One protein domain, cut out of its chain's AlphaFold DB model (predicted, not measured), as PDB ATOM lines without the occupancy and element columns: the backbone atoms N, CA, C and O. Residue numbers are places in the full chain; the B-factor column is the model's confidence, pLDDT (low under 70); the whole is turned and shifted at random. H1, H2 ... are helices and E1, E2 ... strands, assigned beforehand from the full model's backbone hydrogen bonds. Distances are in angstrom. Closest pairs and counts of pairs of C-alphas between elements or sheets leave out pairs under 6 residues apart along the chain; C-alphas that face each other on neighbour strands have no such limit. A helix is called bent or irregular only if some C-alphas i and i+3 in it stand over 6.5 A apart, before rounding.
ATOM      1  N   GLN A  26     125.292 229.030  98.490       64.19
ATOM      2  CA  GLN A  26     124.000 228.927  97.854       64.19
ATOM      3  C   GLN A  26     122.965 228.979  98.969       64.19
ATOM      4  O   GLN A  26     122.791 228.034  99.735       64.19
ATOM      5  N   SER A  27     122.340 230.145  99.121       78.69
ATOM      6  CA  SER A  27     121.414 230.386 100.211       78.69
ATOM      7  C   SER A  27     120.163 229.557  99.957       78.69
ATOM      8  O   SER A  27     119.447 229.783  98.978       78.69
ATOM      9  N   TYR A  28     119.903 228.588 100.827       90.12
ATOM     10  CA  TYR A  28     118.641 227.867 100.808       90.12
ATOM     11  C   TYR A  28     117.526 228.740 101.387       90.12
ATOM     12  O   TYR A  28     117.750 229.601 102.240       90.12
ATOM     13  N   ARG A  29     116.297 228.479 100.947       93.88
ATOM     14  CA  ARG A  29     115.078 229.019 101.547       93.88
ATOM     15  C   ARG A  29     114.455 227.964 102.451       93.88
ATOM     16  O   ARG A  29     114.357 226.801 102.067       93.88
ATOM     17  N   THR A  30     113.986 228.366 103.625       96.50
ATOM     18  CA  THR A  30     113.136 227.502 104.453       96.50
ATOM     19  C   THR A  30     111.731 227.457 103.853       96.50
ATOM     20  O   THR A  30     111.081 228.494 103.734       96.50
ATOM     21  N   GLY A  31     111.282 226.271 103.441       97.31
ATOM     22  CA  GLY A  31     109.934 226.033 102.923       97.31
ATOM     23  C   GLY A  31     108.963 225.571 104.009       97.31
ATOM     24  O   GLY A  31     109.370 224.930 104.981       97.31
ATOM     25  N   THR A  32     107.679 225.876 103.825       98.19
ATOM     26  CA  THR A  32     106.570 225.275 104.587       98.19
ATOM     27  C   THR A  32     106.356 223.811 104.190       98.19
ATOM     28  O   THR A  32     106.766 223.410 103.104       98.19
ATOM     29  N   GLU A  33     105.667 223.020 105.019       98.19
ATOM     30  CA  GLU A  33     105.345 221.611 104.718       98.19
ATOM     31  C   GLU A  33     104.731 221.443 103.317       98.19
ATOM     32  O   GLU A  33     105.225 220.654 102.517       98.19
ATOM     33  N   THR A  34     103.753 222.283 102.958       98.25
ATOM     34  CA  THR A  34     103.103 222.234 101.636       98.25
ATOM     35  C   THR A  34     104.054 222.513 100.467       98.25
ATOM     36  O   THR A  34     104.001 221.830  99.445       98.25
ATOM     37  N   GLU A  35     104.967 223.479 100.611       98.00
ATOM     38  CA  GLU A  35     105.972 223.774  99.585       98.00
ATOM     39  C   GLU A  35     107.004 222.647  99.476       98.00
ATOM     40  O   GLU A  35     107.442 222.300  98.379       98.00
ATOM     41  N   CYS A  36     107.377 222.057 100.610       98.00
ATOM     42  CA  CYS A  36     108.290 220.927 100.690       98.00
ATOM     43  C   CYS A  36     107.711 219.667 100.047       98.00
ATOM     44  O   CYS A  36     108.425 218.928  99.370       98.00
ATOM     45  N   ASP A  37     106.421 219.409 100.218       97.88
ATOM     46  CA  ASP A  37     105.764 218.257  99.608       97.88
ATOM     47  C   ASP A  37     105.671 218.418  98.086       97.88
ATOM     48  O   ASP A  37     105.972 217.471  97.354       97.88
ATOM     49  N   ALA A  38     105.368 219.632  97.617       98.00
ATOM     50  CA  ALA A  38     105.267 219.962  96.197       98.00
ATOM     51  C   ALA A  38     106.622 219.987  95.465       98.00
ATOM     52  O   ALA A  38     106.699 219.617  94.292       98.00
ATOM     53  N   ALA A  39     107.700 220.418  96.128       98.06
ATOM     54  CA  ALA A  39     109.020 220.500  95.508       98.06
ATOM     55  C   ALA A  39     109.600 219.098  95.221       98.06
ATOM     56  O   ALA A  39     109.562 218.221  96.090       98.06
ATOM     57  N   PRO A  40     110.201 218.846  94.046       97.94
ATOM     58  CA  PRO A  40     110.946 217.613  93.812       97.94
ATOM     59  C   PRO A  40     112.255 217.615  94.614       97.94
ATOM     60  O   PRO A  40     112.747 218.664  95.024       97.94
ATOM     61  N   PHE A  41     112.850 216.443  94.832       97.81
ATOM     62  CA  PHE A  41     114.202 216.373  95.392       97.81
ATOM     63  C   PHE A  41     115.254 216.875  94.402       97.81
ATOM     64  O   PHE A  41     115.080 216.747  93.189       97.81
ATOM     65  N   VAL A  42     116.379 217.370  94.925       96.12
ATOM     66  CA  VAL A  42     117.553 217.692  94.100       96.12
ATOM     67  C   VAL A  42     118.030 216.463  93.286       96.12
ATOM     68  O   VAL A  42     117.963 215.322  93.778       96.12
ATOM     69  N   PRO A  43     118.509 216.644  92.038       95.44
ATOM     70  CA  PRO A  43     118.954 215.543  91.186       95.44
ATOM     71  C   PRO A  43     120.099 214.748  91.812       95.44
ATOM     72  O   PRO A  43     121.090 215.322  92.240       95.44
ATOM     73  N   GLY A  44     119.984 213.419  91.845       92.81
ATOM     74  CA  GLY A  44     121.028 212.545  92.394       92.81
ATOM     75  C   GLY A  44     121.028 212.392  93.920       92.81
ATOM     76  O   GLY A  44     121.870 211.660  94.437       92.81
ATOM     77  N   HIS A  45     120.073 212.991  94.652       94.44
ATOM     78  CA  HIS A  45     119.950 212.839  96.117       94.44
ATOM     79  C   HIS A  45     119.965 211.372  96.588       94.44
ATOM     80  O   HIS A  45     120.478 211.055  97.659       94.44
ATOM     81  N   ASN A  46     119.415 210.466  95.779       91.50
ATOM     82  CA  ASN A  46     119.310 209.044  96.077       91.50
ATOM     83  C   ASN A  46     120.647 208.292  95.975       91.50
ATOM     84  O   ASN A  46     120.745 207.192  96.508       91.50
ATOM     85  N   LEU A  47     121.659 208.859  95.312       91.62
ATOM     86  CA  LEU A  47     122.979 208.241  95.156       91.62
ATOM     87  C   LEU A  47     123.865 208.460  96.388       91.62
ATOM     88  O   LEU A  47     124.631 207.580  96.764       91.62
ATOM     89  N   VAL A  48     123.721 209.608  97.054       89.44
ATOM     90  CA  VAL A  48     124.576 210.027  98.182       89.44
ATOM     91  C   VAL A  48     124.444 209.090  99.388       89.44
ATOM     92  O   VAL A  48     125.378 208.936 100.169       89.44
ATOM     93  N   GLY A  49     123.289 208.441  99.543       91.00
ATOM     94  CA  GLY A  49     123.031 207.536 100.662       91.00
ATOM     95  C   GLY A  49     123.355 206.066 100.418       91.00
ATOM     96  O   GLY A  49     123.039 205.221 101.264       91.00
ATOM     97  N   GLN A  50     123.938 205.736  99.267       93.50
ATOM     98  CA  GLN A  50     124.174 204.359  98.864       93.50
ATOM     99  C   GLN A  50     125.526 203.831  99.351       93.50
ATOM    100  O   GLN A  50     126.556 204.489  99.258       93.50
ATOM    101  N   GLY A  51     125.531 202.590  99.828       92.81
ATOM    102  CA  GLY A  51     126.744 201.830 100.093       92.81
ATOM    103  C   GLY A  51     127.348 201.299  98.795       92.81
ATOM    104  O   GLY A  51     126.632 200.749  97.949       92.81
ATOM    105  N   PHE A  52     128.668 201.412  98.661       90.31
ATOM    106  CA  PHE A  52     129.417 201.026  97.468       90.31
ATOM    107  C   PHE A  52     130.326 199.817  97.744       90.31
ATOM    108  O   PHE A  52     131.092 199.799  98.704       90.31
ATOM    109  N   ASP A  53     130.239 198.778  96.911       90.44
ATOM    110  CA  ASP A  53     131.129 197.612  96.960       90.44
ATOM    111  C   ASP A  53     132.418 197.943  96.201       90.44
ATOM    112  O   ASP A  53     132.467 197.831  94.975       90.44
ATOM    113  N   VAL A  54     133.463 198.348  96.925       85.56
ATOM    114  CA  VAL A  54     134.759 198.749  96.345       85.56
ATOM    115  C   VAL A  54     135.442 197.630  95.552       85.56
ATOM    116  O   VAL A  54     136.156 197.902  94.595       85.56
ATOM    117  N   VAL A  55     135.184 196.357  95.873       86.25
ATOM    118  CA  VAL A  55     135.800 195.199  95.195       86.25
ATOM    119  C   VAL A  55     135.152 194.949  93.832       86.25
ATOM    120  O   VAL A  55     135.811 194.539  92.871       86.25
ATOM    121  N   ARG A  56     133.840 195.175  93.723       88.50
ATOM    122  CA  ARG A  56     133.085 194.989  92.474       88.50
ATOM    123  C   ARG A  56     132.854 196.281  91.686       88.50
ATOM    124  O   ARG A  56     132.518 196.179  90.507       88.50
ATOM    125  N   LEU A  57     133.056 197.439  92.313       87.19
ATOM    126  CA  LEU A  57     132.755 198.785  91.817       87.19
ATOM    127  C   LEU A  57     131.276 198.969  91.450       87.19
ATOM    128  O   LEU A  57     130.943 199.307  90.316       87.19
ATOM    129  N   HIS A  58     130.371 198.707  92.399       88.94
ATOM    130  CA  HIS A  58     128.943 198.984  92.210       88.94
ATOM    131  C   HIS A  58     128.217 199.347  93.509       88.94
ATOM    132  O   HIS A  58     128.614 198.957  94.607       88.94
ATOM    133  N   ILE A  59     127.078 200.022  93.362       91.00
ATOM    134  CA  ILE A  59     126.110 200.281  94.435       91.00
ATOM    135  C   ILE A  59     125.543 198.960  94.962       91.00
ATOM    136  O   ILE A  59     125.189 198.077  94.178       91.00
ATOM    137  N   LYS A  60     125.458 198.803  96.284       91.88
ATOM    138  CA  LYS A  60     125.066 197.540  96.926       91.88
ATOM    139  C   LYS A  60     123.960 197.670  97.968       91.88
ATOM    140  O   LYS A  60     123.249 196.692  98.193       91.88
ATOM    141  N   ALA A  61     123.827 198.816  98.625       92.94
ATOM    142  CA  ALA A  61     122.899 198.961  99.742       92.94
ATOM    143  C   ALA A  61     122.382 200.392  99.893       92.94
ATOM    144  O   ALA A  61     123.090 201.334  99.559       92.94
ATOM    145  N   ASP A  62     121.195 200.540 100.477       93.50
ATOM    146  CA  ASP A  62     120.657 201.828 100.922       93.50
ATOM    147  C   ASP A  62     121.008 202.021 102.403       93.50
ATOM    148  O   ASP A  62     120.404 201.399 103.285       93.50
ATOM    149  N   VAL A  63     122.025 202.837 102.680       96.25
ATOM    150  CA  VAL A  63     122.624 202.964 104.016       96.25
ATOM    151  C   VAL A  63     122.072 204.188 104.736       96.25
ATOM    152  O   VAL A  63     121.514 204.060 105.827       96.25
ATOM    153  N   ILE A  64     122.162 205.356 104.102       97.19
ATOM    154  CA  ILE A  64     121.697 206.633 104.652       97.19
ATOM    155  C   ILE A  64     120.253 206.897 104.226       97.19
ATOM    156  O   ILE A  64     119.868 206.685 103.076       97.19
ATOM    157  N   ASP A  65     119.448 207.391 105.159       97.25
ATOM    158  CA  ASP A  65     118.124 207.920 104.883       97.25
ATOM    159  C   ASP A  65     118.229 209.257 104.143       97.25
ATOM    160  O   ASP A  65     118.541 210.301 104.714       97.25
ATOM    161  N   VAL A  66     117.941 209.193 102.849       96.81
ATOM    162  CA  VAL A  66     117.865 210.334 101.929       96.81
ATOM    163  C   VAL A  66     116.420 210.657 101.535       96.81
ATOM    164  O   VAL A  66     116.193 211.417 100.597       96.81
ATOM    165  N   LYS A  67     115.434 210.065 102.223       96.50
ATOM    166  CA  LYS A  67     114.004 210.288 101.974       96.50
ATOM    167  C   LYS A  67     113.389 211.257 102.967       96.50
ATOM    168  O   LYS A  67     112.437 211.933 102.605       96.50
ATOM    169  N   THR A  68     113.894 211.328 104.194       97.19
ATOM    170  CA  THR A  68     113.435 212.324 105.169       97.19
ATOM    171  C   THR A  68     113.925 213.719 104.769       97.19
ATOM    172  O   THR A  68     115.119 213.916 104.555       97.19
ATOM    173  N   TYR A  69     113.004 214.682 104.665       97.00
ATOM    174  CA  TYR A  69     113.285 216.083 104.296       97.00
ATOM    175  C   TYR A  69     112.661 217.111 105.245       97.00
ATOM    176  O   TYR A  69     113.119 218.252 105.295       97.00
ATOM    177  N   LEU A  70     111.615 216.731 105.987       97.75
ATOM    178  CA  LEU A  70     110.990 217.611 106.969       97.75
ATOM    179  C   LEU A  70     111.792 217.622 108.269       97.75
ATOM    180  O   LEU A  70     112.248 216.590 108.767       97.75
ATOM    181  N   SER A  71     111.926 218.814 108.830       95.38
ATOM    182  CA  SER A  71     112.383 219.054 110.187       95.38
ATOM    183  C   SER A  71     111.267 218.734 111.200       95.38
ATOM    184  O   SER A  71     110.091 218.636 110.829       95.38
ATOM    185  N   PRO A  72     111.591 218.641 112.504       95.88
ATOM    186  CA  PRO A  72     110.577 218.533 113.554       95.88
ATOM    187  C   PRO A  72     109.561 219.686 113.555       95.88
ATOM    188  O   PRO A  72     108.419 219.488 113.955       95.88
ATOM    189  N   SER A  73     109.949 220.872 113.073       96.88
ATOM    190  CA  SER A  73     109.071 222.039 112.941       96.88
ATOM    191  C   SER A  73     108.277 222.072 111.631       96.88
ATOM    192  O   SER A  73     107.709 223.109 111.299       96.88
ATOM    193  N   LYS A  74     108.209 220.952 110.895       97.19
ATOM    194  CA  LYS A  74     107.446 220.815 109.641       97.19
ATOM    195  C   LYS A  74     107.906 221.761 108.526       97.19
ATOM    196  O   LYS A  74     107.118 222.214 107.702       97.19
ATOM    197  N   THR A  75     109.206 222.029 108.475       97.75
ATOM    198  CA  THR A  75     109.846 222.827 107.418       97.75
ATOM    199  C   THR A  75     110.938 222.028 106.713       97.75
ATOM    200  O   THR A  75     111.398 221.014 107.233       97.75
ATOM    201  N   CYS A  76     111.394 222.468 105.542       97.38
ATOM    202  CA  CYS A  76     112.547 221.868 104.860       97.38
ATOM    203  C   CYS A  76     113.447 222.930 104.219       97.38
ATOM    204  O   CYS A  76     113.074 224.099 104.102       97.38
ATOM    205  N   LYS A  77     114.631 222.505 103.769       96.69
ATOM    206  CA  LYS A  77     115.521 223.329 102.946       96.69
ATOM    207  C   LYS A  77     115.141 223.188 101.471       96.69
ATOM    208  O   LYS A  77     115.169 222.080 100.931       96.69
ATOM    209  N   LEU A  78     114.836 224.310 100.828       97.06
ATOM    210  CA  LEU A  78     114.591 224.418  99.393       97.06
ATOM    211  C   LEU A  78     115.727 225.195  98.729       97.06
ATOM    212  O   LEU A  78     116.029 226.323  99.114       97.06
ATOM    213  N   TYR A  79     116.323 224.606  97.701       95.19
ATOM    214  CA  TYR A  79     117.359 225.224  96.883       95.19
ATOM    215  C   TYR A  79     116.784 225.576  95.513       95.19
ATOM    216  O   TYR A  79     116.088 224.768  94.902       95.19
ATOM    217  N   SER A  80     117.074 226.777  95.015       94.56
ATOM    218  CA  SER A  80     116.833 227.101  93.604       94.56
ATOM    219  C   SER A  80     117.925 226.448  92.764       94.56
ATOM    220  O   SER A  80     119.101 226.629  93.075       94.56
ATOM    221  N   ASN A  81     117.555 225.692  91.727       94.25
ATOM    222  CA  ASN A  81     118.503 225.009  90.845       94.25
ATOM    223  C   ASN A  81     118.663 225.754  89.506       94.25
ATOM    224  O   ASN A  81     117.801 225.613  88.632       94.25
ATOM    225  N   PRO A  82     119.763 226.502  89.285       92.06
ATOM    226  CA  PRO A  82     119.975 227.239  88.036       92.06
ATOM    227  C   PRO A  82     120.075 226.333  86.803       92.06
ATOM    228  O   PRO A  82     119.680 226.737  85.715       92.06
ATOM    229  N   LEU A  83     120.529 225.083  86.965       92.12
ATOM    230  CA  LEU A  83     120.634 224.111  85.866       92.12
ATOM    231  C   LEU A  83     119.273 223.556  85.425       92.12
ATOM    232  O   LEU A  83     119.188 222.849  84.425       92.12
ATOM    233  N   GLN A  84     118.208 223.855  86.171       94.06
ATOM    234  CA  GLN A  84     116.838 223.451  85.865       94.06
ATOM    235  C   GLN A  84     115.885 224.643  85.992       94.06
ATOM    236  O   GLN A  84     114.868 224.564  86.675       94.06
ATOM    237  N   ASN A  85     116.220 225.760  85.336       94.31
ATOM    238  CA  ASN A  85     115.379 226.962  85.250       94.31
ATOM    239  C   ASN A  85     114.959 227.523  86.619       94.31
ATOM    240  O   ASN A  85     113.828 227.971  86.794       94.31
ATOM    241  N   HIS A  86     115.857 227.471  87.603       94.19
ATOM    242  CA  HIS A  86     115.637 227.981  88.958       94.19
ATOM    243  C   HIS A  86     114.493 227.320  89.738       94.19
ATOM    244  O   HIS A  86     114.084 227.851  90.775       94.19
ATOM    245  N   VAL A  87     114.027 226.141  89.311       95.62
ATOM    246  CA  VAL A  87     113.030 225.354  90.048       95.62
ATOM    247  C   VAL A  87     113.510 225.119  91.482       95.62
ATOM    248  O   VAL A  87     114.675 224.786  91.712       95.62
ATOM    249  N   LEU A  88     112.606 225.313  92.447       96.31
ATOM    250  CA  LEU A  88     112.867 225.021  93.853       96.31
ATOM    251  C   LEU A  88     112.834 223.514  94.095       96.31
ATOM    252  O   LEU A  88     111.879 222.835  93.719       96.31
ATOM    253  N   GLN A  89     113.873 223.004  94.745       97.38
ATOM    254  CA  GLN A  89     114.072 221.581  94.985       97.38
ATOM    255  C   GLN A  89     114.428 221.334  96.442       97.38
ATOM    256  O   GLN A  89     115.207 222.082  97.037       97.38
ATOM    257  N   LYS A  90     113.857 220.284  97.028       97.69
ATOM    258  CA  LYS A  90     114.083 219.941  98.431       97.69
ATOM    259  C   LYS A  90     115.337 219.113  98.627       97.69
ATOM    260  O   LYS A  90     115.662 218.225  97.832       97.69
ATOM    261  N   LEU A  91     116.010 219.398  99.732       96.69
ATOM    262  CA  LEU A  91     117.191 218.679 100.171       96.69
ATOM    263  C   LEU A  91     116.819 217.669 101.273       96.69
ATOM    264  O   LEU A  91     116.075 218.033 102.187       96.69
ATOM    265  N   PRO A  92     117.325 216.423 101.237       97.25
ATOM    266  CA  PRO A  92     117.171 215.501 102.357       97.25
ATOM    267  C   PRO A  92     117.854 216.024 103.625       97.25
ATOM    268  O   PRO A  92     118.937 216.601 103.559       97.25
ATOM    269  N   SER A  93     117.292 215.727 104.796       95.62
ATOM    270  CA  SER A  93     117.826 216.166 106.096       95.62
ATOM    271  C   SER A  93     119.219 215.596 106.409       95.62
ATOM    272  O   SER A  93     119.974 216.183 107.183       95.62
ATOM    273  N   SER A  94     119.582 214.458 105.807       96.00
ATOM    274  CA  SER A  94     120.914 213.843 105.941       96.00
ATOM    275  C   SER A  94     121.999 214.519 105.094       96.00
ATOM    276  O   SER A  94     123.169 214.153 105.209       96.00
ATOM    277  N   VAL A  95     121.637 215.486 104.246       95.12
ATOM    278  CA  VAL A  95     122.576 216.269 103.438       95.12
ATOM    279  C   VAL A  95     122.720 217.657 104.066       95.12
ATOM    280  O   VAL A  95     121.745 218.392 104.235       95.12
ATOM    281  N   ALA A  96     123.948 218.006 104.440       92.31
ATOM    282  CA  ALA A  96     124.268 219.278 105.069       92.31
ATOM    283  C   ALA A  96     124.189 220.426 104.064       92.31
ATOM    284  O   ALA A  96     123.583 221.459 104.372       92.31
ATOM    285  N   ASP A  97     124.772 220.209 102.884       89.75
ATOM    286  CA  ASP A  97     124.853 221.204 101.825       89.75
ATOM    287  C   ASP A  97     124.803 220.585 100.422       89.75
ATOM    288  O   ASP A  97     125.172 219.423 100.210       89.75
ATOM    289  N   TRP A  98     124.329 221.384  99.472       92.69
ATOM    290  CA  TRP A  98     124.219 221.049  98.061       92.69
ATOM    291  C   TRP A  98     124.574 222.262  97.213       92.69
ATOM    292  O   TRP A  98     124.120 223.374  97.479       92.69
ATOM    293  N   SER A  99     125.343 222.025  96.158       90.12
ATOM    294  CA  SER A  99     125.764 223.064  95.228       90.12
ATOM    295  C   SER A  99     125.605 222.599  93.789       90.12
ATOM    296  O   SER A  99     125.769 221.417  93.475       90.12
ATOM    297  N   TYR A 100     125.314 223.531  92.883       88.19
ATOM    298  CA  TYR A 100     125.567 223.285  91.469       88.19
ATOM    299  C   TYR A 100     127.050 223.547  91.189       88.19
ATOM    300  O   TYR A 100     127.621 224.560  91.581       88.19
ATOM    301  N   VAL A 101     127.681 222.613  90.496       81.56
ATOM    302  CA  VAL A 101     129.086 222.669  90.106       81.56
ATOM    303  C   VAL A 101     129.075 222.400  88.617       81.56
ATOM    304  O   VAL A 101     129.317 221.281  88.204       81.56
ATOM    305  N   SER A 102     128.646 223.361  87.797       78.25
ATOM    306  CA  SER A 102     128.569 223.158  86.343       78.25
ATOM    307  C   SER A 102     129.969 223.204  85.733       78.25
ATOM    308  O   SER A 102     130.365 224.209  85.145       78.25
ATOM    309  N   GLN A 103     130.730 222.126  85.912       83.94
ATOM    310  CA  GLN A 103     132.105 221.977  85.449       83.94
ATOM    311  C   GLN A 103     132.193 220.736  84.567       83.94
ATOM    312  O   GLN A 103     132.199 219.603  85.044       83.94
ATOM    313  N   CYS A 104     132.249 220.955  83.260       85.06
ATOM    314  CA  CYS A 104     132.500 219.907  82.280       85.06
ATOM    315  C   CYS A 104     133.841 220.218  81.628       85.06
ATOM    316  O   CYS A 104     133.967 221.271  80.999       85.06
ATOM    317  N   SER A 105     134.829 219.338  81.788       81.19
ATOM    318  CA  SER A 105     136.038 219.452  80.974       81.19
ATOM    319  C   SER A 105     135.780 218.776  79.625       81.19
ATOM    320  O   SER A 105     135.333 217.626  79.613       81.19
ATOM    321  N   PRO A 106     136.043 219.447  78.489       81.50
ATOM    322  CA  PRO A 106     136.024 218.797  77.184       81.50
ATOM    323  C   PRO A 106     137.221 217.851  76.987       81.50
ATOM    324  O   PRO A 106     137.280 217.149  75.977       81.50
ATOM    325  N   ASP A 107     138.177 217.831  77.922       86.50
ATOM    326  CA  ASP A 107     139.382 217.019  77.826       86.50
ATOM    327  C   ASP A 107     139.065 215.523  77.922       86.50
ATOM    328  O   ASP A 107     138.321 215.059  78.790       86.50
ATOM    329  N   ILE A 108     139.694 214.744  77.041       87.50
ATOM    330  CA  ILE A 108     139.646 213.285  77.098       87.50
ATOM    331  C   ILE A 108     140.830 212.801  77.925       87.50
ATOM    332  O   ILE A 108     141.978 212.783  77.466       87.50
ATOM    333  N   HIS A 109     140.547 212.333  79.135       85.00
ATOM    334  CA  HIS A 109     141.549 211.698  79.975       85.00
ATOM    335  C   HIS A 109     141.818 210.288  79.455       85.00
ATOM    336  O   HIS A 109     140.951 209.416  79.494       85.00
ATOM    337  N   SER A 110     143.029 210.071  78.948       86.19
ATOM    338  CA  SER A 110     143.447 208.792  78.377       86.19
ATOM    339  C   SER A 110     144.522 208.146  79.242       86.19
ATOM    340  O   SER A 110     145.514 208.797  79.569       86.19
ATOM    341  N   ARG A 111     144.364 206.866  79.592       84.38
ATOM    342  CA  ARG A 111     145.405 206.086  80.286       84.38
ATOM    343  C   ARG A 111     145.689 204.780  79.554       84.38
ATOM    344  O   ARG A 111     144.776 204.122  79.057       84.38
ATOM    345  N   LEU A 112     146.966 204.411  79.499       86.81
ATOM    346  CA  LEU A 112     147.441 203.141  78.953       86.81
ATOM    347  C   LEU A 112     147.823 202.196  80.092       86.81
ATOM    348  O   LEU A 112     148.464 202.599  81.058       86.81
ATOM    349  N   HIS A 113     147.453 200.931  79.945       82.94
ATOM    350  CA  HIS A 113     147.651 199.886  80.937       82.94
ATOM    351  C   HIS A 113     148.371 198.709  80.288       82.94
ATOM    352  O   HIS A 113     147.835 198.042  79.400       82.94
ATOM    353  N   THR A 114     149.590 198.452  80.750       85.06
ATOM    354  CA  THR A 114     150.433 197.340  80.286       85.06
ATOM    355  C   THR A 114     150.203 196.060  81.088       85.06
ATOM    356  O   THR A 114     150.656 194.990  80.691       85.06
ATOM    357  N   SER A 115     149.480 196.145  82.209       78.88
ATOM    358  CA  SER A 115     149.140 195.003  83.055       78.88
ATOM    359  C   SER A 115     147.723 195.112  83.615       78.88
ATOM    360  O   SER A 115     147.154 196.199  83.734       78.88
ATOM    361  N   VAL A 116     147.160 193.974  84.029       77.69
ATOM    362  CA  VAL A 116     145.842 193.920  84.685       77.69
ATOM    363  C   VAL A 116     145.842 194.684  86.018       77.69
ATOM    364  O   VAL A 116     144.831 195.291  86.364       77.69
ATOM    365  N   SER A 117     146.964 194.688  86.748       67.94
ATOM    366  CA  SER A 117     147.113 195.374  88.040       67.94
ATOM    367  C   SER A 117     147.236 196.896  87.909       67.94
ATOM    368  O   SER A 117     146.725 197.611  88.760       67.94
ATOM    369  N   SER A 118     147.799 197.415  86.811       59.97
ATOM    370  CA  SER A 118     147.925 198.864  86.551       59.97
ATOM    371  C   SER A 118     146.594 199.601  86.300       59.97
ATOM    372  O   SER A 118     146.585 200.800  86.033       59.97
ATOM    373  N   ARG A 119     145.456 198.891  86.320       51.09
ATOM    374  CA  ARG A 119     144.134 199.381  85.895       51.09
ATOM    375  C   ARG A 119     143.296 200.015  87.009       51.09
ATOM    376  O   ARG A 119     142.323 200.708  86.713       51.09
ATOM    377  N   TYR A 120     143.620 199.751  88.268       53.34
ATOM    378  CA  TYR A 120     142.715 200.048  89.380       53.34
ATOM    379  C   TYR A 120     142.430 201.552  89.555       53.34
ATOM    380  O   TYR A 120     141.273 201.920  89.753       53.34
ATOM    381  N   GLU A 121     143.425 202.418  89.347       49.62
ATOM    382  CA  GLU A 121     143.267 203.874  89.495       49.62
ATOM    383  C   GLU A 121     142.387 204.513  88.406       49.62
ATOM    384  O   GLU A 121     141.860 205.599  88.594       49.62
ATOM    385  N   ALA A 122     142.202 203.864  87.250       46.47
ATOM    386  CA  ALA A 122     141.517 204.480  86.105       46.47
ATOM    387  C   ALA A 122     140.018 204.157  86.011       46.47
ATOM    388  O   ALA A 122     139.272 204.861  85.334       46.47
ATOM    389  N   CYS A 123     139.564 203.056  86.620       47.06
ATOM    390  CA  CYS A 123     138.174 202.590  86.513       47.06
ATOM    391  C   CYS A 123     137.326 202.891  87.753       47.06
ATOM    392  O   CYS A 123     136.116 202.655  87.725       47.06
ATOM    393  N   ALA A 124     137.935 203.370  88.832       51.91
ATOM    394  CA  ALA A 124     137.231 203.701  90.051       51.91
ATOM    395  C   ALA A 124     137.230 205.228  90.212       51.91
ATOM    396  O   ALA A 124     138.306 205.814  90.254       51.91
ATOM    397  N   PRO A 125     136.065 205.892  90.318       50.97
ATOM    398  CA  PRO A 125     135.981 207.309  90.673       50.97
ATOM    399  C   PRO A 125     136.300 207.498  92.169       50.97
ATOM    400  O   PRO A 125     135.508 208.049  92.925       50.97
ATOM    401  N   LEU A 126     137.430 206.946  92.616       53.12
ATOM    402  CA  LEU A 126     137.927 206.981  93.993       53.12
ATOM    403  C   LEU A 126     138.937 208.123  94.194       53.12
ATOM    404  O   LEU A 126     139.520 208.233  95.265       53.12
ATOM    405  N   ASP A 127     139.112 208.982  93.187       50.62
ATOM    406  CA  ASP A 127     140.160 210.008  93.128       50.62
ATOM    407  C   ASP A 127     140.056 211.093  94.217       50.62
ATOM    408  O   ASP A 127     141.015 211.832  94.425       50.62
ATOM    409  N   THR A 128     138.932 211.216  94.933       52.94
ATOM    410  CA  THR A 128     138.742 212.304  95.907       52.94
ATOM    411  C   THR A 128     138.968 211.929  97.368       52.94
ATOM    412  O   THR A 128     139.197 212.835  98.160       52.94
ATOM    413  N   ASN A 129     138.939 210.647  97.754       61.84
ATOM    414  CA  ASN A 129     139.108 210.224  99.152       61.84
ATOM    415  C   ASN A 129     139.831 208.873  99.255       61.84
ATOM    416  O   ASN A 129     139.516 207.939  98.517       61.84
ATOM    417  N   ASP A 130     140.740 208.738 100.227       74.69
ATOM    418  CA  ASP A 130     141.379 207.456 100.539       74.69
ATOM    419  C   ASP A 130     140.365 206.490 101.168       74.69
ATOM    420  O   ASP A 130     140.209 206.410 102.385       74.69
ATOM    421  N   TRP A 131     139.664 205.731 100.325       80.50
ATOM    422  CA  TRP A 131     138.699 204.718 100.759       80.50
ATOM    423  C   TRP A 131     139.326 203.614 101.623       80.50
ATOM    424  O   TRP A 131     138.595 202.872 102.278       80.50
ATOM    425  N   SER A 132     140.656 203.471 101.599       79.75
ATOM    426  CA  SER A 132     141.384 202.477 102.388       79.75
ATOM    427  C   SER A 132     141.719 202.958 103.803       79.75
ATOM    428  O   SER A 132     142.174 202.159 104.623       79.75
ATOM    429  N   ALA A 133     141.470 204.233 104.115       82.19
ATOM    430  CA  ALA A 133     141.707 204.796 105.436       82.19
ATOM    431  C   ALA A 133     140.888 204.063 106.515       82.19
ATOM    432  O   ALA A 133     139.679 203.874 106.387       82.19
ATOM    433  N   GLY A 134     141.558 203.654 107.597       82.06
ATOM    434  CA  GLY A 134     140.931 202.931 108.710       82.06
ATOM    435  C   GLY A 134     140.618 201.454 108.437       82.06
ATOM    436  O   GLY A 134     139.952 200.828 109.259       82.06
ATOM    437  N   LEU A 135     141.084 200.889 107.316       83.19
ATOM    438  CA  LEU A 135     140.948 199.469 106.993       83.19
ATOM    439  C   LEU A 135     142.297 198.743 107.088       83.19
ATOM    440  O   LEU A 135     143.285 199.155 106.478       83.19
ATOM    441  N   ASP A 136     142.309 197.610 107.787       81.06
ATOM    442  CA  ASP A 136     143.479 196.739 107.877       81.06
ATOM    443  C   ASP A 136     143.519 195.756 106.700       81.06
ATOM    444  O   ASP A 136     142.757 194.786 106.639       81.06
ATOM    445  N   PHE A 137     144.438 195.984 105.761       71.38
ATOM    446  CA  PHE A 137     144.724 195.038 104.683       71.38
ATOM    447  C   PHE A 137     145.950 194.188 105.032       71.38
ATOM    448  O   PHE A 137     147.017 194.751 105.305       71.38
ATOM    449  N   PRO A 138     145.852 192.844 104.999       60.12
ATOM    450  CA  PRO A 138     147.013 191.995 105.201       60.12
ATOM    451  C   PRO A 138     148.052 192.287 104.113       60.12
ATOM    452  O   PRO A 138     147.755 192.238 102.919       60.12
ATOM    453  N   LYS A 139     149.275 192.619 104.541       56.00
ATOM    454  CA  LYS A 139     150.419 192.805 103.645       56.00
ATOM    455  C   LYS A 139     150.714 191.465 102.968       56.00
ATOM    456  O   LYS A 139     150.809 190.444 103.649       56.00
ATOM    457  N   GLY A 140     150.805 191.463 101.641       51.97
ATOM    458  CA  GLY A 140     151.227 190.278 100.900       51.97
ATOM    459  C   GLY A 140     152.676 189.890 101.237       51.97
ATOM    460  O   GLY A 140     153.406 190.694 101.818       51.97
ATOM    461  N   PRO A 141     153.110 188.667 100.875       48.16
ATOM    462  CA  PRO A 141     154.499 188.225 101.049       48.16
ATOM    463  C   PRO A 141     155.500 189.079 100.252       48.16
ATOM    464  O   PRO A 141     156.664 189.169 100.627       48.16
ATOM    465  N   GLU A 142     155.038 189.753  99.199       49.19
ATOM    466  CA  GLU A 142     155.746 190.861  98.565       49.19
ATOM    467  C   GLU A 142     155.197 192.167  99.140       49.19
ATOM    468  O   GLU A 142     153.985 192.350  99.239       49.19
ATOM    469  N   SER A 143     156.094 193.065  99.531       43.34
ATOM    470  CA  SER A 143     155.915 194.335 100.249       43.34
ATOM    471  C   SER A 143     155.061 195.405  99.536       43.34
ATOM    472  O   SER A 143     155.244 196.603  99.750       43.34
ATOM    473  N   GLY A 144     154.096 194.998  98.712       49.78
ATOM    474  CA  GLY A 144     153.052 195.840  98.145       49.78
ATOM    475  C   GLY A 144     151.796 195.878  99.018       49.78
ATOM    476  O   GLY A 144     151.385 194.883  99.621       49.78
ATOM    477  N   LYS A 145     151.147 197.044  99.063       53.34
ATOM    478  CA  LYS A 145     149.770 197.189  99.553       53.34
ATOM    479  C   LYS A 145     148.880 196.269  98.706       53.34
ATOM    480  O   LYS A 145     148.851 196.419  97.487       53.34
ATOM    481  N   LEU A 146     148.198 195.301  99.327       59.78
ATOM    482  CA  LEU A 146     147.243 194.449  98.619       59.78
ATOM    483  C   LEU A 146     146.065 195.317  98.183       59.78
ATOM    484  O   LEU A 146     145.209 195.680  98.989       59.78
ATOM    485  N   ASP A 147     146.041 195.653  96.904       65.25
ATOM    486  CA  ASP A 147     144.969 196.432  96.321       65.25
ATOM    487  C   ASP A 147     143.822 195.515  95.883       65.25
ATOM    488  O   ASP A 147     143.930 194.714  94.951       65.25
ATOM    489  N   VAL A 148     142.720 195.590  96.625       76.25
ATOM    490  CA  VAL A 148     141.529 194.757  96.410       76.25
ATOM    491  C   VAL A 148     140.445 195.469  95.601       76.25
ATOM    492  O   VAL A 148     139.473 194.823  95.184       76.25
ATOM    493  N   GLY A 149     140.590 196.776  95.368       78.44
ATOM    494  CA  GLY A 149     139.593 197.583  94.681       78.44
ATOM    495  C   GLY A 149     139.384 197.108  93.243       78.44
ATOM    496  O   GLY A 149     140.321 196.836  92.501       78.44
ATOM    497  N   GLY A 150     138.132 196.934  92.831       80.25
ATOM    498  CA  GLY A 150     137.779 196.582  91.455       80.25
ATOM    499  C   GLY A 150     138.236 195.214  90.945       80.25
ATOM    500  O   GLY A 150     137.906 194.878  89.803       80.25
ATOM    501  N   THR A 151     138.889 194.382  91.758       84.88
ATOM    502  CA  THR A 151     139.372 193.035  91.385       84.88
ATOM    503  C   THR A 151     138.258 192.072  90.953       84.88
ATOM    504  O   THR A 151     138.508 191.055  90.307       84.88
ATOM    505  N   ARG A 152     136.989 192.377  91.253       87.06
ATOM    506  CA  ARG A 152     135.821 191.596  90.799       87.06
ATOM    507  C   ARG A 152     134.928 192.332  89.804       87.06
ATOM    508  O   ARG A 152     133.860 191.814  89.458       87.06
ATOM    509  N   SER A 153     135.352 193.499  89.328       87.06
ATOM    510  CA  SER A 153     134.627 194.287  88.330       87.06
ATOM    511  C   SER A 153     134.566 193.582  86.965       87.06
ATOM    512  O   SER A 153     135.369 192.701  86.643       87.06
ATOM    513  N   LYS A 154     133.600 193.979  86.124       88.44
ATOM    514  CA  LYS A 154     133.496 193.495  84.731       88.44
ATOM    515  C   LYS A 154     134.749 193.848  83.926       88.44
ATOM    516  O   LYS A 154     135.262 193.014  83.185       88.44
ATOM    517  N   ALA A 155     135.241 195.066  84.135       86.44
ATOM    518  CA  ALA A 155     136.484 195.584  83.592       86.44
ATOM    519  C   ALA A 155     137.658 194.645  83.902       86.44
ATOM    520  O   ALA A 155     138.280 194.122  82.977       86.44
ATOM    521  N   TYR A 156     137.904 194.365  85.184       86.19
ATOM    522  CA  TYR A 156     138.984 193.478  85.612       86.19
ATOM    523  C   TYR A 156     138.874 192.097  84.961       86.19
ATOM    524  O   TYR A 156     139.805 191.663  84.293       86.19
ATOM    525  N   LYS A 157     137.697 191.458  85.034       90.00
ATOM    526  CA  LYS A 157     137.458 190.145  84.409       90.00
ATOM    527  C   LYS A 157     137.763 190.133  82.911       90.00
ATOM    528  O   LYS A 157     138.338 189.163  82.422       90.00
ATOM    529  N   PHE A 158     137.392 191.192  82.190       91.00
ATOM    530  CA  PHE A 158     137.707 191.340  80.771       91.00
ATOM    531  C   PHE A 158     139.221 191.387  80.528       91.00
ATOM    532  O   PHE A 158     139.720 190.610  79.718       91.00
ATOM    533  N   ALA A 159     139.953 192.241  81.254       89.12
ATOM    534  CA  ALA A 159     141.405 192.342  81.085       89.12
ATOM    535  C   ALA A 159     142.108 191.041  81.475       89.12
ATOM    536  O   ALA A 159     142.916 190.545  80.702       89.12
ATOM    537  N   THR A 160     141.741 190.426  82.604       89.94
ATOM    538  CA  THR A 160     142.291 189.129  83.017       89.94
ATOM    539  C   THR A 160     142.062 188.052  81.967       89.94
ATOM    540  O   THR A 160     142.956 187.249  81.723       89.94
ATOM    541  N   LYS A 161     140.877 188.011  81.345       94.12
ATOM    542  CA  LYS A 161     140.598 187.045  80.280       94.12
ATOM    543  C   LYS A 161     141.528 187.268  79.085       94.12
ATOM    544  O   LYS A 161     142.166 186.320  78.652       94.12
ATOM    545  N   ARG A 162     141.647 188.506  78.600       93.19
ATOM    546  CA  ARG A 162     142.501 188.836  77.445       93.19
ATOM    547  C   ARG A 162     143.985 188.615  77.726       93.19
ATOM    548  O   ARG A 162     144.661 187.996  76.920       93.19
ATOM    549  N   SER A 163     144.469 189.003  78.901       91.00
ATOM    550  CA  SER A 163     145.867 188.792  79.298       91.00
ATOM    551  C   SER A 163     146.256 187.321  79.489       91.00
ATOM    552  O   SER A 163     147.441 187.024  79.569       91.00
ATOM    553  N   LYS A 164     145.288 186.397  79.590       93.38
ATOM    554  CA  LYS A 164     145.552 184.947  79.560       93.38
ATOM    555  C   LYS A 164     145.670 184.391  78.141       93.38
ATOM    556  O   LYS A 164     146.208 183.304  77.980       93.38
ATOM    557  N   GLU A 165     145.120 185.092  77.153       94.56
ATOM    558  CA  GLU A 165     145.132 184.682  75.746       94.56
ATOM    559  C   GLU A 165     146.433 185.133  75.062       94.56
ATOM    560  O   GLU A 165     147.024 184.352  74.325       94.56
ATOM    561  N   ASP A 166     146.893 186.362  75.330       94.69
ATOM    562  CA  ASP A 166     148.158 186.910  74.814       94.69
ATOM    563  C   ASP A 166     148.612 188.141  75.636       94.69
ATOM    564  O   ASP A 166     147.960 188.561  76.599       94.69
ATOM    565  N   ARG A 167     149.723 188.768  75.245       91.56
ATOM    566  CA  ARG A 167     150.150 190.084  75.720       91.56
ATOM    567  C   ARG A 167     149.281 191.183  75.108       91.56
ATOM    568  O   ARG A 167     149.475 191.589  73.968       91.56
ATOM    569  N   TYR A 168     148.366 191.711  75.916       89.50
ATOM    570  CA  TYR A 168     147.527 192.859  75.570       89.50
ATOM    571  C   TYR A 168     147.983 194.135  76.276       89.50
ATOM    572  O   TYR A 168     148.380 194.108  77.439       89.50
ATOM    573  N   ILE A 169     147.821 195.259  75.581       90.19
ATOM    574  CA  ILE A 169     147.832 196.605  76.158       90.19
ATOM    575  C   ILE A 169     146.392 197.114  76.118       90.19
ATOM    576  O   ILE A 169     145.701 196.954  75.110       90.19
ATOM    577  N   PHE A 170     145.926 197.716  77.208       88.94
ATOM    578  CA  PHE A 170     144.580 198.279  77.297       88.94
ATOM    579  C   PHE A 170     144.657 199.799  77.369       88.94
ATOM    580  O   PHE A 170     145.476 200.334  78.110       88.94
ATOM    581  N   SER A 171     143.775 200.495  76.661       88.69
ATOM    582  CA  SER A 171     143.561 201.928  76.852       88.69
ATOM    583  C   SER A 171     142.220 202.182  77.537       88.69
ATOM    584  O   SER A 171     141.245 201.452  77.341       88.69
ATOM    585  N   THR A 172     142.174 203.209  78.376       86.12
ATOM    586  CA  THR A 172     140.943 203.780  78.918       86.12
ATOM    587  C   THR A 172     140.852 205.236  78.494       86.12
ATOM    588  O   THR A 172     141.862 205.934  78.453       86.12
ATOM    589  N   HIS A 173     139.643 205.669  78.155       87.19
ATOM    590  CA  HIS A 173     139.339 207.043  77.778       87.19
ATOM    591  C   HIS A 173     138.104 207.469  78.570       87.19
ATOM    592  O   HIS A 173     137.096 206.758  78.552       87.19
ATOM    593  N   SER A 174     138.185 208.585  79.289       85.06
ATOM    594  CA  SER A 174     137.084 209.119  80.088       85.06
ATOM    595  C   SER A 174     136.891 210.613  79.857       85.06
ATOM    596  O   SER A 174     137.830 211.349  79.560       85.06
ATOM    597  N   VAL A 175     135.638 211.036  80.008       87.38
ATOM    598  CA  VAL A 175     135.206 212.434  80.048       87.38
ATOM    599  C   VAL A 175     134.378 212.588  81.316       87.38
ATOM    600  O   VAL A 175     133.522 211.743  81.595       87.38
ATOM    601  N   THR A 176     134.643 213.640  82.087       83.94
ATOM    602  CA  THR A 176     134.002 213.865  83.385       83.94
ATOM    603  C   THR A 176     133.257 215.190  83.381       83.94
ATOM    604  O   THR A 176     133.827 216.245  83.099       83.94
ATOM    605  N   CYS A 177     131.985 215.122  83.759       88.69
ATOM    606  CA  CYS A 177     131.108 216.272  83.907       88.69
ATOM    607  C   CYS A 177     130.573 216.303  85.338       88.69
ATOM    608  O   CYS A 177     129.777 215.449  85.737       88.69
ATOM    609  N   GLY A 178     131.027 217.278  86.118       88.56
ATOM    610  CA  GLY A 178     130.389 217.652  87.368       88.56
ATOM    611  C   GLY A 178     129.176 218.528  87.072       88.56
ATOM    612  O   GLY A 178     129.238 219.420  86.225       88.56
ATOM    613  N   HIS A 179     128.074 218.268  87.771       90.44
ATOM    614  CA  HIS A 179     126.886 219.128  87.735       90.44
ATOM    615  C   HIS A 179     126.422 219.526  89.131       90.44
ATOM    616  O   HIS A 179     125.958 220.648  89.326       90.44
ATOM    617  N   TYR A 180     126.574 218.627  90.105       91.50
ATOM    618  CA  TYR A 180     126.109 218.819  91.472       91.50
ATOM    619  C   TYR A 180     127.147 218.315  92.471       91.50
ATOM    620  O   TYR A 180     127.747 217.258  92.265       91.50
ATOM    621  N   GLY A 181     127.329 219.063  93.554       90.62
ATOM    622  CA  GLY A 181     128.107 218.689  94.727       90.62
ATOM    623  C   GLY A 181     127.186 218.405  95.910       90.62
ATOM    624  O   GLY A 181     126.157 219.057  96.083       90.62
ATOM    625  N   PHE A 182     127.561 217.422  96.725       91.50
ATOM    626  CA  PHE A 182     126.825 217.035  97.924       91.50
ATOM    627  C   PHE A 182     127.775 216.932  99.105       91.50
ATOM    628  O   PHE A 182     128.817 216.285  99.007       91.50
ATOM    629  N   MET A 183     127.371 217.495 100.238       91.25
ATOM    630  CA  MET A 183     128.043 217.298 101.514       91.25
ATOM    631  C   MET A 183     127.084 216.611 102.479       91.25
ATOM    632  O   MET A 183     126.039 217.160 102.828       91.25
ATOM    633  N   LEU A 184     127.420 215.393 102.906       92.25
ATOM    634  CA  LEU A 184     126.656 214.697 103.938       92.25
ATOM    635  C   LEU A 184     126.797 215.408 105.288       92.25
ATOM    636  O   LEU A 184     127.836 215.983 105.601       92.25
ATOM    637  N   SER A 185     125.747 215.333 106.100       93.19
ATOM    638  CA  SER A 185     125.821 215.712 107.512       93.19
ATOM    639  C   SER A 185     126.825 214.825 108.250       93.19
ATOM    640  O   SER A 185     126.961 213.652 107.916       93.19
ATOM    641  N   ASN A 186     127.482 215.353 109.288       92.50
ATOM    642  CA  ASN A 186     128.476 214.606 110.080       92.50
ATOM    643  C   ASN A 186     127.906 213.328 110.720       92.50
ATOM    644  O   ASN A 186     128.613 212.340 110.891       92.50
ATOM    645  N   THR A 187     126.621 213.348 111.077       94.19
ATOM    646  CA  THR A 187     125.894 212.219 111.671       94.19
ATOM    647  C   THR A 187     124.598 211.971 110.892       94.19
ATOM    648  O   THR A 187     123.498 212.263 111.369       94.19
ATOM    649  N   PRO A 188     124.699 211.476 109.646       95.25
ATOM    650  CA  PRO A 188     123.536 211.294 108.796       95.25
ATOM    651  C   PRO A 188     122.683 210.132 109.323       95.25
ATOM    652  O   PRO A 188     123.194 209.131 109.832       95.25
ATOM    653  N   SER A 189     121.361 210.251 109.215       95.88
ATOM    654  CA  SER A 189     120.462 209.208 109.715       95.88
ATOM    655  C   SER A 189     120.535 207.964 108.836       95.88
ATOM    656  O   SER A 189     120.490 208.064 107.618       95.88
ATOM    657  N   LEU A 190     120.612 206.775 109.438       96.94
ATOM    658  CA  LEU A 190     120.575 205.508 108.695       96.94
ATOM    659  C   LEU A 190     119.141 205.120 108.314       96.94
ATOM    660  O   LEU A 190     118.196 205.404 109.058       96.94
ATOM    661  N   THR A 191     118.983 204.380 107.214       97.12
ATOM    662  CA  THR A 191     117.684 203.796 106.853       97.12
ATOM    663  C   THR A 191     117.218 202.805 107.923       97.12
ATOM    664  O   THR A 191     118.017 202.066 108.503       97.12
ATOM    665  N   LEU A 192     115.904 202.719 108.160       96.31
ATOM    666  CA  LEU A 192     115.340 201.758 109.121       96.31
ATOM    667  C   LEU A 192     115.733 200.310 108.787       96.31
ATOM    668  O   LEU A 192     116.010 199.512 109.678       96.31
ATOM    669  N   LYS A 193     115.776 199.973 107.492       95.62
ATOM    670  CA  LYS A 193     116.182 198.646 107.016       95.62
ATOM    671  C   LYS A 193     117.632 198.342 107.384       95.62
ATOM    672  O   LYS A 193     117.912 197.221 107.795       95.62
ATOM    673  N   PHE A 194     118.531 199.314 107.236       96.44
ATOM    674  CA  PHE A 194     119.934 199.142 107.589       96.44
ATOM    675  C   PHE A 194     120.120 199.045 109.108       96.44
ATOM    676  O   PHE A 194     120.770 198.111 109.561       96.44
ATOM    677  N   LYS A 195     119.446 199.896 109.898       96.75
ATOM    678  CA  LYS A 195     119.444 199.814 111.375       96.75
ATOM    679  C   LYS A 195     119.032 198.427 111.877       96.75
ATOM    680  O   LYS A 195     119.813 197.778 112.555       96.75
ATOM    681  N   LYS A 196     117.896 197.900 111.402       96.56
ATOM    682  CA  LYS A 196     117.430 196.544 111.755       96.56
ATOM    683  C   LYS A 196     118.434 195.438 111.422       96.56
ATOM    684  O   LYS A 196     118.408 194.383 112.042       96.56
ATOM    685  N   ARG A 197     119.275 195.633 110.399       95.44
ATOM    686  CA  ARG A 197     120.341 194.683 110.054       95.44
ATOM    687  C   ARG A 197     121.534 194.803 110.987       95.44
ATOM    688  O   ARG A 197     122.142 193.777 111.249       95.44
ATOM    689  N   LEU A 198     121.844 196.002 111.474       94.69
ATOM    690  CA  LEU A 198     122.870 196.209 112.494       94.69
ATOM    691  C   LEU A 198     122.442 195.620 113.843       94.69
ATOM    692  O   LEU A 198     123.250 194.959 114.480       94.69
ATOM    693  N   ASP A 199     121.171 195.778 114.223       95.88
ATOM    694  CA  ASP A 199     120.642 195.316 115.518       95.88
ATOM    695  C   ASP A 199     120.730 193.792 115.714       95.88
ATOM    696  O   ASP A 199     120.715 193.307 116.842       95.88
ATOM    697  N   ILE A 200     120.813 193.024 114.621       95.62
ATOM    698  CA  ILE A 200     120.940 191.558 114.651       95.62
ATOM    699  C   ILE A 200     122.385 191.074 114.500       95.62
ATOM    700  O   ILE A 200     122.618 189.864 114.481       95.62
ATOM    701  N   LEU A 201     123.348 191.982 114.313       95.00
ATOM    702  CA  LEU A 201     124.743 191.582 114.199       95.00
ATOM    703  C   LEU A 201     125.253 191.084 115.555       95.00
ATOM    704  O   LEU A 201     124.942 191.674 116.592       95.00
TER     705      LEU A 201
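AT A GLANCE: This is residues 26 to 201 of the 210 residues of an uncharacterized protein of Poecilia formosa (UniProt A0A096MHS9). A long two-stranded ribbon, E6 with E9 and then E7 with E8, curves like an open bow along one side of a flat model; a small twisted sheet of E1, E4 and E5 with H1 over it lies near one end, and H3 and H4 lie at the other. The hairpin E2 and E3 lies across from the bow, the space between is largely empty, and residues 196 to 201 stick out. The printed part has 176 residues, with five named helices and nine named strands in the order E1 H1 H2 E2 E3 E4 E5 E6 E7 H3 H4 E8 E9 H5, of mixed class. The sheets, E1 - E4 - E5 and three pairs, are antiparallel. The whole is loose, with a radius of gyration of the C-alphas of 20.6 A, and spans 63 by 47 by 24 A.

HOW THE PARTS SIT: Start at E4, residues 75 to 81, which pairs in staggered fashion: its residues 75 to 78 with E1, residues 29 to 32 (N 29 and O 78, 2.8 A), and 78 to 81 with E5, residues 87 to 90 (N 79 and O 89, 2.8 A). H1, residues 33 to 38, is on this sheet over E4, at a height of 7.7 A; the closest C-alphas are those of Glu 33 and Thr 75, 5.4 A apart. Next find E6, residues 95 to 104, antiparallel to E9, residues 177 to 184, with N 181 and O 99 at 2.8 A. E9 bends by 52 degrees at residue 180. E8, residues 170 to 174, runs on into E9 at 78 degrees and pairs with E7, residues 109 to 113 (N 111 and O 172, 2.9 A). H3, residues 117 to 123, is irregular, C-alphas 118 and 121 being 7.4 A apart; its closest C-alpha pair with E7 is His 113 and Arg 119, 6.1 A. H4, residues 154 to 165, is close to H3 but not clearly touching, the C-alphas of Cys 123 and Ala 155 being 7.8 A apart. In the hairpin of E2, residues 50 to 53, and E3, residues 58 to 62, N 51 and O 61 are 2.8 A apart. H2, residues 45 to 48, comes closest to E9 at the C-alphas of Val 48 and Phe 182, 7.4 A. H5, residues 192 to 198, comes closest to E3 at those of Asp 62 and Phe 194, 7.2 A. Each O i to N i+4 pair is within hydrogen-bond range in H1 and H5, against 7 of 8 in H4 and 0 of 3 in H3, where 1 of 4 O i to N i+3 pairs is; H2 is too short for an i+4 pair.

IN THESE COORDINATES: Find C-alpha 29 at (115.078, 229.019, 101.547), where E1 begins. E6 starts at C-alpha 95, (122.576, 216.269, 103.438), and runs 23.7 A; E9 runs 20.6 A, E4 18.8 A and H4 17.1 A. H5 ends at C-alpha 198, (122.870, 196.209, 112.494).

THE WHOLE: The C-alphas farthest apart, those of Ser 73 and Asp 166, are 64.9 A apart. The printed part has no cut; the links E3 to E4 and H3 to H4 are long, the latter of 30 residues. The mean pLDDT of the printed part is 86.0, and it is under 70 at residue 26, residues 117 to 129 and residues 138 to 147.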